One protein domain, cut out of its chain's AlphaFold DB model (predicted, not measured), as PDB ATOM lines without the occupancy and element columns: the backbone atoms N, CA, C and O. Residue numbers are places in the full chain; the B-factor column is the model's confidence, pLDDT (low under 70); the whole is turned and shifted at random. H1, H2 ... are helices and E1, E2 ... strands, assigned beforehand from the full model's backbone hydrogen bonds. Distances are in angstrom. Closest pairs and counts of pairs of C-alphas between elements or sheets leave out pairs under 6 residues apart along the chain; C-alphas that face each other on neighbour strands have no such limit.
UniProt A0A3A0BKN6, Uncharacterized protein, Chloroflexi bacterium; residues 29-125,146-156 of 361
ATOM      1  N   GLN A  29      -8.488  52.173  23.765       87.06
ATOM      2  CA  GLN A  29      -7.568  51.125  23.370       87.06
ATOM      3  C   GLN A  29      -7.985  50.645  21.990       87.06
ATOM      4  O   GLN A  29      -9.146  50.299  21.756       87.06
ATOM      5  N   ARG A  30      -7.046  50.638  21.049       91.31
ATOM      6  CA  ARG A  30      -7.247  49.939  19.785       91.31
ATOM      7  C   ARG A  30      -7.036  48.456  20.023       91.31
ATOM      8  O   ARG A  30      -6.059  48.052  20.650       91.31
ATOM      9  N   LEU A  31      -7.953  47.668  19.492       91.69
ATOM     10  CA  LEU A  31      -7.954  46.221  19.595       91.69
ATOM     11  C   LEU A  31      -7.954  45.628  18.192       91.69
ATOM     12  O   LEU A  31      -8.510  46.220  17.261       91.69
ATOM     13  N   ARG A  32      -7.366  44.443  18.056       92.88
ATOM     14  CA  ARG A  32      -7.514  43.613  16.864       92.88
ATOM     15  C   ARG A  32      -8.582  42.563  17.135       92.88
ATOM     16  O   ARG A  32      -8.590  41.920  18.186       92.88
ATOM     17  N   LEU A  33      -9.507  42.420  16.196       93.81
ATOM     18  CA  LEU A  33     -10.564  41.417  16.221       93.81
ATOM     19  C   LEU A  33     -10.390  40.505  15.015       93.81
ATOM     20  O   LEU A  33     -10.145  40.984  13.915       93.81
ATOM     21  N   ARG A  34     -10.546  39.197  15.188       92.88
ATOM     22  CA  ARG A  34     -10.582  38.245  14.072       92.88
ATOM     23  C   ARG A  34     -12.010  37.768  13.862       92.88
ATOM     24  O   ARG A  34     -12.666  37.382  14.824       92.88
ATOM     25  N   SER A  35     -12.503  37.791  12.631       90.50
ATOM     26  CA  SER A  35     -13.817  37.213  12.322       90.50
ATOM     27  C   SER A  35     -13.822  35.700  12.588       90.50
ATOM     28  O   SER A  35     -12.818  35.024  12.384       90.50
ATOM     29  N   ALA A  36     -14.946  35.136  13.036       85.69
ATOM     30  CA  ALA A  36     -15.095  33.682  13.139       85.69
ATOM     31  C   ALA A  36     -15.243  33.007  11.762       85.69
ATOM     32  O   ALA A  36     -14.950  31.824  11.626       85.69
ATOM     33  N   GLN A  37     -15.694  33.751  10.745       85.94
ATOM     34  CA  GLN A  37     -15.963  33.232   9.398       85.94
ATOM     35  C   GLN A  37     -14.811  33.478   8.416       85.94
ATOM     36  O   GLN A  37     -14.813  32.927   7.320       85.94
ATOM     37  N   SER A  38     -13.839  34.320   8.774       85.94
ATOM     38  CA  SER A  38     -12.688  34.617   7.921       85.94
ATOM     39  C   SER A  38     -11.413  34.778   8.739       85.94
ATOM     40  O   SER A  38     -11.443  35.148   9.908       85.94
ATOM     41  N   SER A  39     -10.261  34.559   8.110       82.62
ATOM     42  CA  SER A  39      -8.955  34.842   8.718       82.62
ATOM     43  C   SER A  39      -8.652  36.341   8.833       82.62
ATOM     44  O   SER A  39      -7.608  36.710   9.372       82.62
ATOM     45  N   ARG A  40      -9.549  37.213   8.348       85.50
ATOM     46  CA  ARG A  40      -9.348  38.661   8.322       85.50
ATOM     47  C   ARG A  40      -9.318  39.229   9.736       85.50
ATOM     48  O   ARG A  40     -10.179  38.928  10.568       85.50
ATOM     49  N   VAL A  41      -8.335  40.092   9.967       88.44
ATOM     50  CA  VAL A  41      -8.224  40.887  11.184       88.44
ATOM     51  C   VAL A  41      -8.774  42.292  10.934       88.44
ATOM     52  O   VAL A  41      -8.479  42.923   9.920       88.44
ATOM     53  N   GLU A  42      -9.598  42.765  11.860       90.69
ATOM     54  CA  GLU A  42     -10.264  44.063  11.854       90.69
ATOM     55  C   GLU A  42      -9.781  44.893  13.045       90.69
ATOM     56  O   GLU A  42      -9.520  44.364  14.129       90.69
ATOM     57  N   TRP A  43      -9.689  46.208  12.859       90.69
ATOM     58  CA  TRP A  43      -9.398  47.132  13.947       90.69
ATOM     59  C   TRP A  43     -10.689  47.586  14.628       90.69
ATOM     60  O   TRP A  43     -11.659  47.972  13.975       90.69
ATOM     61  N   ALA A  44     -10.667  47.604  15.955       91.69
ATOM     62  CA  ALA A  44     -11.727  48.152  16.786       91.69
ATOM     63  C   ALA A  44     -11.161  49.143  17.808       91.69
ATOM     64  O   ALA A  44      -9.958  49.170  18.073       91.69
ATOM     65  N   GLN A  45     -12.030  49.973  18.374       90.69
ATOM     66  CA  GLN A  45     -11.706  50.927  19.430       90.69
ATOM     67  C   GLN A  45     -12.595  50.658  20.636       90.69
ATOM     68  O   GLN A  45     -13.815  50.702  20.521       90.69
ATOM     69  N   LEU A  46     -11.987  50.390  21.784       89.44
ATOM     70  CA  LEU A  46     -12.686  50.313  23.056       89.44
ATOM     71  C   LEU A  46     -12.699  51.702  23.692       89.44
ATOM     72  O   LEU A  46     -11.635  52.238  23.985       89.44
ATOM     73  N   LEU A  47     -13.880  52.283  23.874       86.44
ATOM     74  CA  LEU A  47     -14.089  53.594  24.485       86.44
ATOM     75  C   LEU A  47     -14.563  53.427  25.927       86.44
ATOM     76  O   LEU A  47     -15.535  52.710  26.162       86.44
ATOM     77  N   TRP A  48     -13.929  54.134  26.862       81.38
ATOM     78  CA  TRP A  48     -14.363  54.191  28.259       81.38
ATOM     79  C   TRP A  48     -15.168  55.451  28.551       81.38
ATOM     80  O   TRP A  48     -14.710  56.568  28.301       81.38
ATOM     81  N   TYR A  49     -16.331  55.267  29.161       78.44
ATOM     82  CA  TYR A  49     -17.185  56.324  29.687       78.44
ATOM     83  C   TYR A  49     -17.188  56.254  31.209       78.44
ATOM     84  O   TYR A  49     -17.095  55.174  31.788       78.44
ATOM     85  N   ARG A  50     -17.263  57.419  31.855       71.56
ATOM     86  CA  ARG A  50     -17.263  57.539  33.321       71.56
ATOM     87  C   ARG A  50     -18.631  57.885  33.899       71.56
ATOM     88  O   ARG A  50     -18.825  57.695  35.090       71.56
ATOM     89  N   ASP A  51     -19.541  58.397  33.075       66.12
ATOM     90  CA  ASP A  51     -20.835  58.914  33.514       66.12
ATOM     91  C   ASP A  51     -21.916  58.680  32.433       66.12
ATOM     92  O   ASP A  51     -21.981  59.441  31.462       66.12
ATOM     93  N   PRO A  52     -22.706  57.591  32.529       66.12
ATOM     94  CA  PRO A  52     -22.508  56.456  33.437       66.12
ATOM     95  C   PRO A  52     -21.261  55.623  33.059       66.12
ATOM     96  O   PRO A  52     -20.861  55.612  31.883       66.12
ATOM     97  N   PRO A  53     -20.628  54.917  34.021       72.00
ATOM     98  CA  PRO A  53     -19.535  53.992  33.740       72.00
ATOM     99  C   PRO A  53     -19.948  52.951  32.700       72.00
ATOM    100  O   PRO A  53     -20.872  52.174  32.910       72.00
ATOM    101  N   SER A  54     -19.285  52.951  31.548       78.44
ATOM    102  CA  SER A  54     -19.528  51.942  30.515       78.44
ATOM    103  C   SER A  54     -18.333  51.824  29.584       78.44
ATOM    104  O   SER A  54     -17.517  52.742  29.469       78.44
ATOM    105  N   ALA A  55     -18.239  50.693  28.893       84.88
ATOM    106  CA  ALA A  55     -17.261  50.494  27.837       84.88
ATOM    107  C   ALA A  55     -17.971  50.131  26.532       84.88
ATOM    108  O   ALA A  55     -18.835  49.254  26.501       84.88
ATOM    109  N   VAL A  56     -17.635  50.824  25.447       88.38
ATOM    110  CA  VAL A  56     -18.240  50.601  24.127       88.38
ATOM    111  C   VAL A  56     -17.156  50.205  23.149       88.38
ATOM    112  O   VAL A  56     -16.168  50.915  22.982       88.38
ATOM    113  N   LEU A  57     -17.352  49.072  22.487       90.44
ATOM    114  CA  LEU A  57     -16.474  48.619  21.425       90.44
ATOM    115  C   LEU A  57     -17.016  49.117  20.089       90.44
ATOM    116  O   LEU A  57     -18.135  48.788  19.704       90.44
ATOM    117  N   MET A  58     -16.210  49.891  19.378       90.62
ATOM    118  CA  MET A  58     -16.519  50.441  18.063       90.62
ATOM    119  C   MET A  58     -15.719  49.682  17.003       90.62
ATOM    120  O   MET A  58     -14.489  49.677  17.050       90.62
ATOM    121  N   ALA A  59     -16.382  49.056  16.034       87.38
ATOM    122  CA  ALA A  59     -15.716  48.497  14.861       87.38
ATOM    123  C   ALA A  59     -15.344  49.628  13.893       87.38
ATOM    124  O   ALA A  59     -16.153  50.530  13.661       87.38
ATOM    125  N   ARG A  60     -14.136  49.594  13.317       81.62
ATOM    126  CA  ARG A  60     -13.734  50.551  12.278       81.62
ATOM    127  C   ARG A  60     -13.937  49.939  10.896       81.62
ATOM    128  O   ARG A  60     -13.333  48.921  10.568       81.62
ATOM    129  N   SER A  61     -14.766  50.591  10.089       71.19
ATOM    130  CA  SER A  61     -14.876  50.326   8.656       71.19
ATOM    131  C   SER A  61     -13.549  50.654   7.953       71.19
ATOM    132  O   SER A  61     -12.845  51.571   8.397       71.19
ATOM    133  N   PRO A  62     -13.213  49.973   6.838       68.06
ATOM    134  CA  PRO A  62     -12.126  50.376   5.944       68.06
ATOM    135  C   PRO A  62     -12.184  51.856   5.538       68.06
ATOM    136  O   PRO A  62     -11.144  52.496   5.435       68.06
ATOM    137  N   ASP A  63     -13.390  52.417   5.415       69.06
ATOM    138  CA  ASP A  63     -13.617  53.824   5.046       69.06
ATOM    139  C   ASP A  63     -13.379  54.802   6.214       69.06
ATOM    140  O   ASP A  63     -13.667  55.994   6.129       69.06
ATOM    141  N   GLY A  64     -12.902  54.302   7.357       66.69
ATOM    142  CA  GLY A  64     -12.590  55.088   8.548       66.69
ATOM    143  C   GLY A  64     -13.779  55.354   9.475       66.69
ATOM    144  O   GLY A  64     -13.552  55.753  10.620       66.69
ATOM    145  N   ALA A  65     -15.013  55.084   9.035       74.56
ATOM    146  CA  ALA A  65     -16.214  55.211   9.858       74.56
ATOM    147  C   ALA A  65     -16.201  54.214  11.030       74.56
ATOM    148  O   ALA A  65     -15.918  53.029  10.847       74.56
ATOM    149  N   ALA A  66     -16.526  54.682  12.235       78.75
ATOM    150  CA  ALA A  66     -16.652  53.840  13.421       78.75
ATOM    151  C   ALA A  66     -18.130  53.530  13.691       78.75
ATOM    152  O   ALA A  66     -18.948  54.448  13.746       78.75
ATOM    153  N   GLN A  67     -18.472  52.255  13.877       81.81
ATOM    154  CA  GLN A  67     -19.827  51.816  14.228       81.81
ATOM    155  C   GLN A  67     -19.816  51.048  15.554       81.81
ATOM    156  O   GLN A  67     -18.908  50.242  15.774       81.81
ATOM    157  N   PRO A  68     -20.792  51.279  16.449       86.88
ATOM    158  CA  PRO A  68     -20.868  50.552  17.709       86.88
ATOM    159  C   PRO A  68     -21.115  49.067  17.439       86.88
ATOM    160  O   PRO A  68     -22.070  48.701  16.759       86.88
ATOM    161  N   LEU A  69     -20.233  48.220  17.965       88.50
ATOM    162  CA  LEU A  69     -20.310  46.769  17.838       88.50
ATOM    163  C   LEU A  69     -21.012  46.143  19.046       88.50
ATOM    164  O   LEU A  69     -21.892  45.305  18.883       88.50
ATOM    165  N   LEU A  70     -20.616  46.548  20.253       90.62
ATOM    166  CA  LEU A  70     -21.264  46.144  21.497       90.62
ATOM    167  C   LEU A  70     -20.997  47.173  22.596       90.62
ATOM    168  O   LEU A  70     -19.996  47.893  22.567       90.62
ATOM    169  N   ARG A  71     -21.882  47.203  23.589       89.00
ATOM    170  CA  ARG A  71     -21.673  47.892  24.863       89.00
ATOM    171  C   ARG A  71     -21.500  46.828  25.942       89.00
ATOM    172  O   ARG A  71     -22.334  45.935  26.050       89.00
ATOM    173  N   LEU A  72     -20.413  46.921  26.701       85.81
ATOM    174  CA  LEU A  72     -20.187  46.064  27.856       85.81
ATOM    175  C   LEU A  72     -21.110  46.483  29.015       85.81
ATOM    176  O   LEU A  72     -21.397  47.679  29.144       85.81
ATOM    177  N   PRO A  73     -21.562  45.523  29.841       79.12
ATOM    178  CA  PRO A  73     -22.321  45.797  31.060       79.12
ATOM    179  C   PRO A  73     -21.611  46.768  32.023       79.12
ATOM    180  O   PRO A  73     -20.381  46.849  32.035       79.12
ATOM    181  N   GLU A  74     -22.383  47.505  32.830       76.69
ATOM    182  CA  GLU A  74     -21.876  48.547  33.748       76.69
ATOM    183  C   GLU A  74     -21.008  47.993  34.892       76.69
ATOM    184  O   GLU A  74     -20.178  48.708  35.451       76.69
ATOM    185  N   ASP A  75     -21.159  46.711  35.223       78.56
ATOM    186  CA  ASP A  75     -20.384  46.002  36.244       78.56
ATOM    187  C   ASP A  75     -18.995  45.550  35.755       78.56
ATOM    188  O   ASP A  75     -18.148  45.147  36.559       78.56
ATOM    189  N   VAL A  76     -18.708  45.663  34.451       80.56
ATOM    190  CA  VAL A  76     -17.392  45.320  33.895       80.56
ATOM    191  C   VAL A  76     -16.378  46.420  34.214       80.56
ATOM    192  O   VAL A  76     -16.293  47.454  33.551       80.56
ATOM    193  N   THR A  77     -15.538  46.162  35.214       79.81
ATOM    194  CA  THR A  77     -14.410  47.034  35.572       79.81
ATOM    195  C   THR A  77     -13.161  46.722  34.738       79.81
ATOM    196  O   THR A  77     -12.957  45.561  34.373       79.81
ATOM    197  N   PRO A  78     -12.258  47.696  34.484       80.12
ATOM    198  CA  PRO A  78     -10.989  47.452  33.789       80.12
ATOM    199  C   PRO A  78     -10.186  46.263  34.344       80.12
ATOM    200  O   PRO A  78      -9.639  45.487  33.562       80.12
ATOM    201  N   ALA A  79     -10.185  46.076  35.669       78.56
ATOM    202  CA  ALA A  79      -9.487  44.995  36.367       78.56
ATOM    203  C   ALA A  79     -10.046  43.593  36.049       78.56
ATOM    204  O   ALA A  79      -9.285  42.637  35.932       78.56
ATOM    205  N   GLY A  80     -11.364  43.459  35.885       79.44
ATOM    206  CA  GLY A  80     -12.022  42.180  35.584       79.44
ATOM    207  C   GLY A  80     -12.257  41.923  34.093       79.44
ATOM    208  O   GLY A  80     -12.763  40.871  33.727       79.44
ATOM    209  N   MET A  81     -11.919  42.875  33.224       81.94
ATOM    210  CA  MET A  81     -12.451  42.948  31.862       81.94
ATOM    211  C   MET A  81     -11.926  41.939  30.816       81.94
ATOM    212  O   MET A  81     -12.695  41.667  29.893       81.94
ATOM    213  N   PRO A  82     -10.718  41.331  30.884       85.69
ATOM    214  CA  PRO A  82     -10.223  40.503  29.776       85.69
ATOM    215  C   PRO A  82     -11.173  39.377  29.347       85.69
ATOM    216  O   PRO A  82     -11.417  39.214  28.153       85.69
ATOM    217  N   ALA A  83     -11.737  38.635  30.305       86.69
ATOM    218  CA  ALA A  83     -12.660  37.536  30.020       86.69
ATOM    219  C   ALA A  83     -14.058  38.022  29.579       86.69
ATOM    220  O   ALA A  83     -14.477  37.629  28.488       86.69
ATOM    221  N   PRO A  84     -14.740  38.937  30.305       89.56
ATOM    222  CA  PRO A  84     -16.011  39.515  29.861       89.56
ATOM    223  C   PRO A  84     -15.948  40.166  28.475       89.56
ATOM    224  O   PRO A  84     -16.861  39.995  27.670       89.56
ATOM    225  N   LEU A  85     -14.864  40.887  28.155       91.19
ATOM    226  CA  LEU A  85     -14.689  41.475  26.826       91.19
ATOM    227  C   LEU A  85     -14.536  40.392  25.755       91.19
ATOM    228  O   LEU A  85     -15.136  40.505  24.689       91.19
ATOM    229  N   ALA A  86     -13.744  39.350  26.015       92.00
ATOM    230  CA  ALA A  86     -13.561  38.254  25.069       92.00
ATOM    231  C   ALA A  86     -14.873  37.509  24.788       92.00
ATOM    232  O   ALA A  86     -15.166  37.216  23.629       92.00
ATOM    233  N   GLU A  87     -15.670  37.252  25.829       91.38
ATOM    234  CA  GLU A  87     -16.985  36.618  25.727       91.38
ATOM    235  C   GLU A  87     -17.981  37.495  24.960       91.38
ATOM    236  O   GLU A  87     -18.603  37.037  23.999       91.38
ATOM    237  N   ALA A  88     -18.070  38.786  25.299       91.75
ATOM    238  CA  ALA A  88     -18.935  39.726  24.593       91.75
ATOM    239  C   ALA A  88     -18.563  39.832  23.103       91.75
ATOM    240  O   ALA A  88     -19.433  39.800  22.233       91.75
ATOM    241  N   VAL A  89     -17.263  39.897  22.790       93.00
ATOM    242  CA  VAL A  89     -16.759  39.901  21.406       93.00
ATOM    243  C   VAL A  89     -17.110  38.594  20.685       93.00
ATOM    244  O   VAL A  89     -17.553  38.652  19.533       93.00
ATOM    245  N   ALA A  90     -16.984  37.443  21.354       92.25
ATOM    246  CA  ALA A  90     -17.383  36.136  20.821       92.25
ATOM    247  C   ALA A  90     -18.866  36.085  20.441       92.25
ATOM    248  O   ALA A  90     -19.198  35.593  19.359       92.25
ATOM    249  N   GLY A  91     -19.739  36.692  21.252       91.69
ATOM    250  CA  GLY A  91     -21.168  36.842  20.952       91.69
ATOM    251  C   GLY A  91     -21.463  37.588  19.642       91.69
ATOM    252  O   GLY A  91     -22.524  37.399  19.054       91.69
ATOM    253  N   THR A  92     -20.511  38.376  19.127       91.69
ATOM    254  CA  THR A  92     -20.632  39.078  17.833       91.69
ATOM    255  C   THR A  92     -20.070  38.297  16.641       91.69
ATOM    256  O   THR A  92     -19.918  38.855  15.551       91.69
ATOM    257  N   GLY A  93     -19.706  37.023  16.833       92.00
ATOM    258  CA  GLY A  93     -19.055  36.209  15.803       92.00
ATOM    259  C   GLY A  93     -17.614  36.639  15.511       92.00
ATOM    260  O   GLY A  93     -17.102  36.396  14.417       92.00
ATOM    261  N   ARG A  94     -16.954  37.304  16.465       93.56
ATOM    262  CA  ARG A  94     -15.555  37.742  16.375       93.56
ATOM    263  C   ARG A  94     -14.742  37.169  17.530       93.56
ATOM    264  O   ARG A  94     -15.282  36.714  18.522       93.56
ATOM    265  N   ARG A  95     -13.421  37.208  17.426       93.62
ATOM    266  CA  ARG A  95     -12.485  36.810  18.477       93.62
ATOM    267  C   ARG A  95     -11.587  37.984  18.823       93.62
ATOM    268  O   ARG A  95     -11.026  38.609  17.927       93.62
ATOM    269  N   LEU A  96     -11.429  38.255  20.115       94.06
ATOM    270  CA  LEU A  96     -10.469  39.238  20.605       94.06
ATOM    271  C   LEU A  96      -9.035  38.726  20.401       94.06
ATOM    272  O   LEU A  96      -8.710  37.612  20.809       94.06
ATOM    273  N   MET A  97      -8.181  39.551  19.798       94.19
ATOM    274  CA  MET A  97      -6.760  39.273  19.584       94.19
ATOM    275  C   MET A  97      -5.935  40.189  20.500       94.19
ATOM    276  O   MET A  97      -5.496  41.267  20.099       94.19
ATOM    277  N   ALA A  98      -5.780  39.789  21.763       94.69
ATOM    278  CA  ALA A  98      -5.065  40.563  22.780       94.69
ATOM    279  C   ALA A  98      -4.271  39.654  23.725       94.69
ATOM    280  O   ALA A  98      -4.647  38.506  23.962       94.69
ATOM    281  N   CYS A  99      -3.184  40.160  24.304       94.62
ATOM    282  CA  CYS A  99      -2.300  39.365  25.157       94.62
ATOM    283  C   CYS A  99      -3.029  38.690  26.324       94.62
ATOM    284  O   CYS A  99      -2.775  37.521  26.577       94.62
ATOM    285  N   GLY A 100      -3.984  39.361  26.970       93.56
ATOM    286  CA  GLY A 100      -4.738  38.835  28.115       93.56
ATOM    287  C   GLY A 100      -5.567  37.580  27.827       93.56
ATOM    288  O   GLY A 100      -5.935  36.874  28.758       93.56
ATOM    289  N   VAL A 101      -5.828  37.277  26.551       94.06
ATOM    290  CA  VAL A 101      -6.523  36.051  26.111       94.06
ATOM    291  C   VAL A 101      -5.588  35.050  25.421       94.06
ATOM    292  O   VAL A 101      -6.029  34.033  24.882       94.06
ATOM    293  N   CYS A 102      -4.283  35.323  25.436       95.31
ATOM    294  CA  CYS A 102      -3.257  34.433  24.917       95.31
ATOM    295  C   CYS A 102      -2.907  33.345  25.947       95.31
ATOM    296  O   CYS A 102      -2.805  33.605  27.149       95.31
ATOM    297  N   ALA A 103      -2.645  32.128  25.475       94.88
ATOM    298  CA  ALA A 103      -2.155  31.015  26.285       94.88
ATOM    299  C   ALA A 103      -0.779  31.305  26.913       94.88
ATOM    300  O   ALA A 103      -0.455  30.788  27.975       94.88
ATOM    301  N   HIS A 104       0.020  32.172  26.286       94.75
ATOM    302  CA  HIS A 104       1.348  32.539  26.776       94.75
ATOM    303  C   HIS A 104       1.347  33.668  27.811       94.75
ATOM    304  O   HIS A 104       2.405  33.993  28.341       94.75
ATOM    305  N   TRP A 105       0.212  34.316  28.071       94.81
ATOM    306  CA  TRP A 105       0.145  35.426  29.015       94.81
ATOM    307  C   TRP A 105      -0.264  34.929  30.398       94.81
ATOM    308  O   TRP A 105      -1.297  34.279  30.553       94.81
ATOM    309  N   GLN A 106       0.542  35.247  31.407       93.75
ATOM    310  CA  GLN A 106       0.285  34.899  32.801       93.75
ATOM    311  C   GLN A 106       0.031  36.173  33.603       93.75
ATOM    312  O   GLN A 106       0.909  37.033  33.671       93.75
ATOM    313  N   ALA A 107      -1.157  36.290  34.198       92.38
ATOM    314  CA  ALA A 107      -1.551  37.449  34.992       92.38
ATOM    315  C   ALA A 107      -0.602  37.690  36.177       92.38
ATOM    316  O   ALA A 107      -0.082  36.747  36.774       92.38
ATOM    317  N   THR A 108      -0.422  38.957  36.538       91.69
ATOM    318  CA  THR A 108       0.193  39.384  37.799       91.69
ATOM    319  C   THR A 108      -0.799  40.214  38.611       91.69
ATOM    320  O   THR A 108      -1.931  40.441  38.191       91.69
ATOM    321  N   GLN A 109      -0.370  40.681  39.783       89.81
ATOM    322  CA  GLN A 109      -1.138  41.618  40.610       89.81
ATOM    323  C   GLN A 109      -1.002  43.083  40.145       89.81
ATOM    324  O   GLN A 109      -1.631  43.975  40.709       89.81
ATOM    325  N   LEU A 110      -0.184  43.349  39.117       90.12
ATOM    326  CA  LEU A 110       0.073  44.698  38.621       90.12
ATOM    327  C   LEU A 110      -1.046  45.180  37.690       90.12
ATOM    328  O   LEU A 110      -1.620  44.406  36.922       90.12
ATOM    329  N   THR A 111      -1.280  46.491  37.688       90.25
ATOM    330  CA  THR A 111      -2.228  47.164  36.791       90.25
ATOM    331  C   THR A 111      -1.596  48.377  36.104       90.25
ATOM    332  O   THR A 111      -0.645  48.979  36.606       90.25
ATOM    333  N   THR A 112      -2.107  48.741  34.925       86.56
ATOM    334  CA  THR A 112      -1.765  50.006  34.253       86.56
ATOM    335  C   THR A 112      -2.368  51.201  34.998       86.56
ATOM    336  O   THR A 112      -3.246  51.025  35.836       86.56
ATOM    337  N   ASP A 113      -1.999  52.432  34.624       82.00
ATOM    338  CA  ASP A 113      -2.620  53.650  35.184       82.00
ATOM    339  C   ASP A 113      -4.143  53.694  34.974       82.00
ATOM    340  O   ASP A 113      -4.876  54.168  35.836       82.00
ATOM    341  N   ASP A 114      -4.625  53.120  33.868       78.62
ATOM    342  CA  ASP A 114      -6.059  52.984  33.577       78.62
ATOM    343  C   ASP A 114      -6.727  51.773  34.270       78.62
ATOM    344  O   ASP A 114      -7.864  51.423  33.957       78.62
ATOM    345  N   GLY A 115      -6.027  51.094  35.186       84.75
ATOM    346  CA  GLY A 115      -6.551  49.955  35.946       84.75
ATOM    347  C   GLY A 115      -6.629  48.628  35.182       84.75
ATOM    348  O   GLY A 115      -7.235  47.681  35.680       84.75
ATOM    349  N   LEU A 116      -6.032  48.527  33.987       88.94
ATOM    350  CA  LEU A 116      -6.003  47.281  33.217       88.94
ATOM    351  C   LEU A 116      -5.004  46.291  33.828       88.94
ATOM    352  O   LEU A 116      -3.869  46.691  34.100       88.94
ATOM    353  N   PRO A 117      -5.355  45.002  33.967       92.88
ATOM    354  CA  PRO A 117      -4.436  43.977  34.434       92.88
ATOM    355  C   PRO A 117      -3.181  43.891  33.579       92.88
ATOM    356  O   PRO A 117      -3.209  44.073  32.355       92.88
ATOM    357  N   MET A 118      -2.079  43.555  34.228       93.25
ATOM    358  CA  MET A 118      -0.818  43.237  33.582       93.25
ATOM    359  C   MET A 118      -0.459  41.771  33.807       93.25
ATOM    360  O   MET A 118      -1.004  41.088  34.669       93.25
ATOM    361  N   GLY A 119       0.446  41.273  32.978       93.88
ATOM    362  CA  GLY A 119       0.923  39.904  33.046       93.88
ATOM    363  C   GLY A 119       2.217  39.725  32.272       93.88
ATOM    364  O   GLY A 119       2.596  40.589  31.483       93.88
ATOM    365  N   HIS A 120       2.907  38.614  32.496       94.50
ATOM    366  CA  HIS A 120       4.134  38.286  31.777       94.50
ATOM    367  C   HIS A 120       3.846  37.406  30.565       94.50
ATOM    368  O   HIS A 120       3.108  36.424  30.644       94.50
ATOM    369  N   CYS A 121       4.490  37.726  29.446       94.69
ATOM    370  CA  CYS A 121       4.563  36.826  28.307       94.69
ATOM    371  C   CYS A 121       5.597  35.719  28.567       94.69
ATOM    372  O   CYS A 121       6.800  35.966  28.718       94.69
ATOM    373  N   ARG A 122       5.120  34.476  28.584       93.50
ATOM    374  CA  ARG A 122       5.908  33.251  28.753       93.50
ATOM    375  C   ARG A 122       6.285  32.590  27.429       93.50
ATOM    376  O   ARG A 122       6.976  31.582  27.451       93.50
ATOM    377  N   TRP A 123       5.869  33.144  26.287       93.06
ATOM    378  CA  TRP A 123       6.274  32.602  24.990       93.06
ATOM    379  C   TRP A 123       7.796  32.660  24.839       93.06
ATOM    380  O   TRP A 123       8.434  33.657  25.203       93.06
ATOM    381  N   ARG A 124       8.367  31.587  24.298       88.62
ATOM    382  CA  ARG A 124       9.783  31.463  23.972       88.62
ATOM    383  C   ARG A 124       9.910  30.817  22.595       88.62
ATOM    384  O   ARG A 124       9.099  29.944  22.282       88.62
ATOM    385  N   PRO A 125      10.922  31.203  21.803       83.06
ATOM    386  CA  PRO A 125      11.274  30.432  20.625       83.06
ATOM    387  C   PRO A 125      11.695  29.032  21.083       83.06
ATOM    388  O   PRO A 125      12.553  28.890  21.954       83.06
ATOM    389  N   ASP A 146      15.314  32.966  31.322       69.00
ATOM    390  CA  ASP A 146      14.340  33.935  31.794       69.00
ATOM    391  C   ASP A 146      14.405  35.264  31.030       69.00
ATOM    392  O   ASP A 146      15.452  35.893  30.870       69.00
ATOM    393  N   LEU A 147      13.232  35.722  30.579       82.12
ATOM    394  CA  LEU A 147      13.064  37.089  30.105       82.12
ATOM    395  C   LEU A 147      13.233  38.040  31.289       82.12
ATOM    396  O   LEU A 147      12.578  37.809  32.306       82.12
ATOM    397  N   PRO A 148      13.958  39.163  31.132       84.88
ATOM    398  CA  PRO A 148      13.926  40.229  32.120       84.88
ATOM    399  C   PRO A 148      12.477  40.616  32.427       84.88
ATOM    400  O   PRO A 148      11.711  40.904  31.495       84.88
ATOM    401  N   ASP A 149      12.107  40.657  33.711       83.12
ATOM    402  CA  ASP A 149      10.737  40.949  34.164       83.12
ATOM    403  C   ASP A 149      10.184  42.195  33.493       83.12
ATOM    404  O   ASP A 149       9.062  42.213  32.975       83.12
ATOM    405  N   VAL A 150      11.037  43.224  33.434       84.50
ATOM    406  CA  VAL A 150      10.698  44.484  32.805       84.50
ATOM    407  C   VAL A 150      10.264  44.268  31.371       84.50
ATOM    408  O   VAL A 150       9.288  44.892  31.025       84.50
ATOM    409  N   LEU A 151      10.882  43.411  30.554       88.56
ATOM    410  CA  LEU A 151      10.532  43.223  29.139       88.56
ATOM    411  C   LEU A 151       9.341  42.283  28.939       88.56
ATOM    412  O   LEU A 151       8.525  42.511  28.046       88.56
ATOM    413  N   GLY A 152       9.234  41.246  29.774       91.88
ATOM    414  CA  GLY A 152       8.158  40.257  29.696       91.88
ATOM    415  C   GLY A 152       6.778  40.812  30.058       91.88
ATOM    416  O   GLY A 152       5.777  40.290  29.570       91.88
ATOM    417  N   LEU A 153       6.720  41.862  30.884       93.75
ATOM    418  CA  LEU A 153       5.476  42.470  31.359       93.75
ATOM    419  C   LEU A 153       4.682  43.144  30.221       93.75
ATOM    420  O   LEU A 153       5.245  43.922  29.449       93.75
ATOM    421  N   GLN A 154       3.376  42.876  30.132       94.69
ATOM    422  CA  GLN A 154       2.437  43.414  29.139       94.69
ATOM    423  C   GLN A 154       1.040  43.609  29.740       94.69
ATOM    424  O   GLN A 154       0.588  42.795  30.546       94.69
ATOM    425  N   SER A 155       0.330  44.658  29.313       94.62
ATOM    426  CA  SER A 155      -1.099  44.814  29.623       94.62
ATOM    427  C   SER A 155      -1.923  43.679  29.002       94.62
ATOM    428  O   SER A 155      -1.591  43.174  27.928       94.62
ATOM    429  N   CYS A 156      -3.039  43.315  29.634       94.44
ATOM    430  CA  CYS A 156      -4.007  42.362  29.096       94.44
ATOM    431  C   CYS A 156      -4.586  42.793  27.732       94.44
ATOM    432  O   CYS A 156      -4.963  41.939  26.934       94.44
TER     433      CYS A 156
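This is residues 29 to 125 and 146 to 156 of the 361 residues of an uncharacterized protein of Chloroflexi bacterium (UniProt A0A3A0BKN6). Two lobes are joined by a short link: the larger is a strongly twisted antiparallel sheet of five strands, curled like part of a barrel, with H1 over one face reaching both edge strands E4 and E5. The smaller is an antiparallel sheet of three strands, E6, E7 and E8, with the four-residue H2 at its side away from the larger lobe. The printed part has 108 residues, with two named helices and eight named strands in the order E1 E2 E3 E4 H1 E5 E6 E7 H2 E8; the sheets run E4 E3 E2 E1 E5 and E6 E7 E8, and the class is mixed. The whole is compact, with a radius of gyration of the C-alphas of 14.6 A and spans of 42 by 36 by 23 A.

E1, residues 29 to 35, begins at C-alpha 29 (-7.568, 51.125, 23.370) and is 18.8 A long. E2, residues 41 to 50, is the longest strand, 29.1 A, followed by E3, residues 53 to 60, 22.5 A, and E4, residues 66 to 72, 16.8 A. H1, residues 82 to 91, begins at C-alpha 82 (-10.223, 40.503, 29.776) and is 14.5 A long. E5 is residues 94 to 97, E6 residues 105 to 111, 14.3 A, and E7 residues 117 to 121, 13.0 A. H2 is residues 149 to 152, and E8, residues 153 to 155, ends at C-alpha 155 (-1.099, 44.814, 29.623).

E1 to E4 form a meander, each strand the antiparallel neighbour of the one before. Within hydrogen-bond range are N 33 and O 42 of E1 and E2, 2.8 A, N 47 and O 56 of E2 and E3, 2.8 A, and N 72 and O 55 of E4 and E3, 2.8 A. E5 is antiparallel to E1, with N 95 and O 34 at 2.7 A. H1 is on this sheet, making two layers, a helix on one face of a sheet. Its closest C-alphas to E5 are those of Ala 86 and Leu 96, 5.5 A, and to E4 those of Leu 85 and Leu 72, 7.2 A. E6 and E7 form a hairpin, with N 120 and O 106 at 2.8 A; E7 and E8 have N 154 and O 119 at 2.8 A. H2 only grazes this sheet; the closest C-alphas of H2 and E7 are those of Gly 152 and His 120, 4.9 A. H1 and E7 are only just apart, 8.2 A at the closest. In H1 every O i to N i+4 pair is within hydrogen-bond range; H2 is too short for such a pair.

The two C-alphas farthest apart are those of Asp 51 and Pro 125, 44.8 A. Residues 126 to 145 are not printed, and C-alphas 125 and 146 are 12.1 A apart across the cut. Of the links that are printed whole, E4 to H1 and E5 to E6 are short, and the others are tight. The mean pLDDT of the printed part is 86.8; residues 51 to 52, 62 to 64 and 146 are under 70.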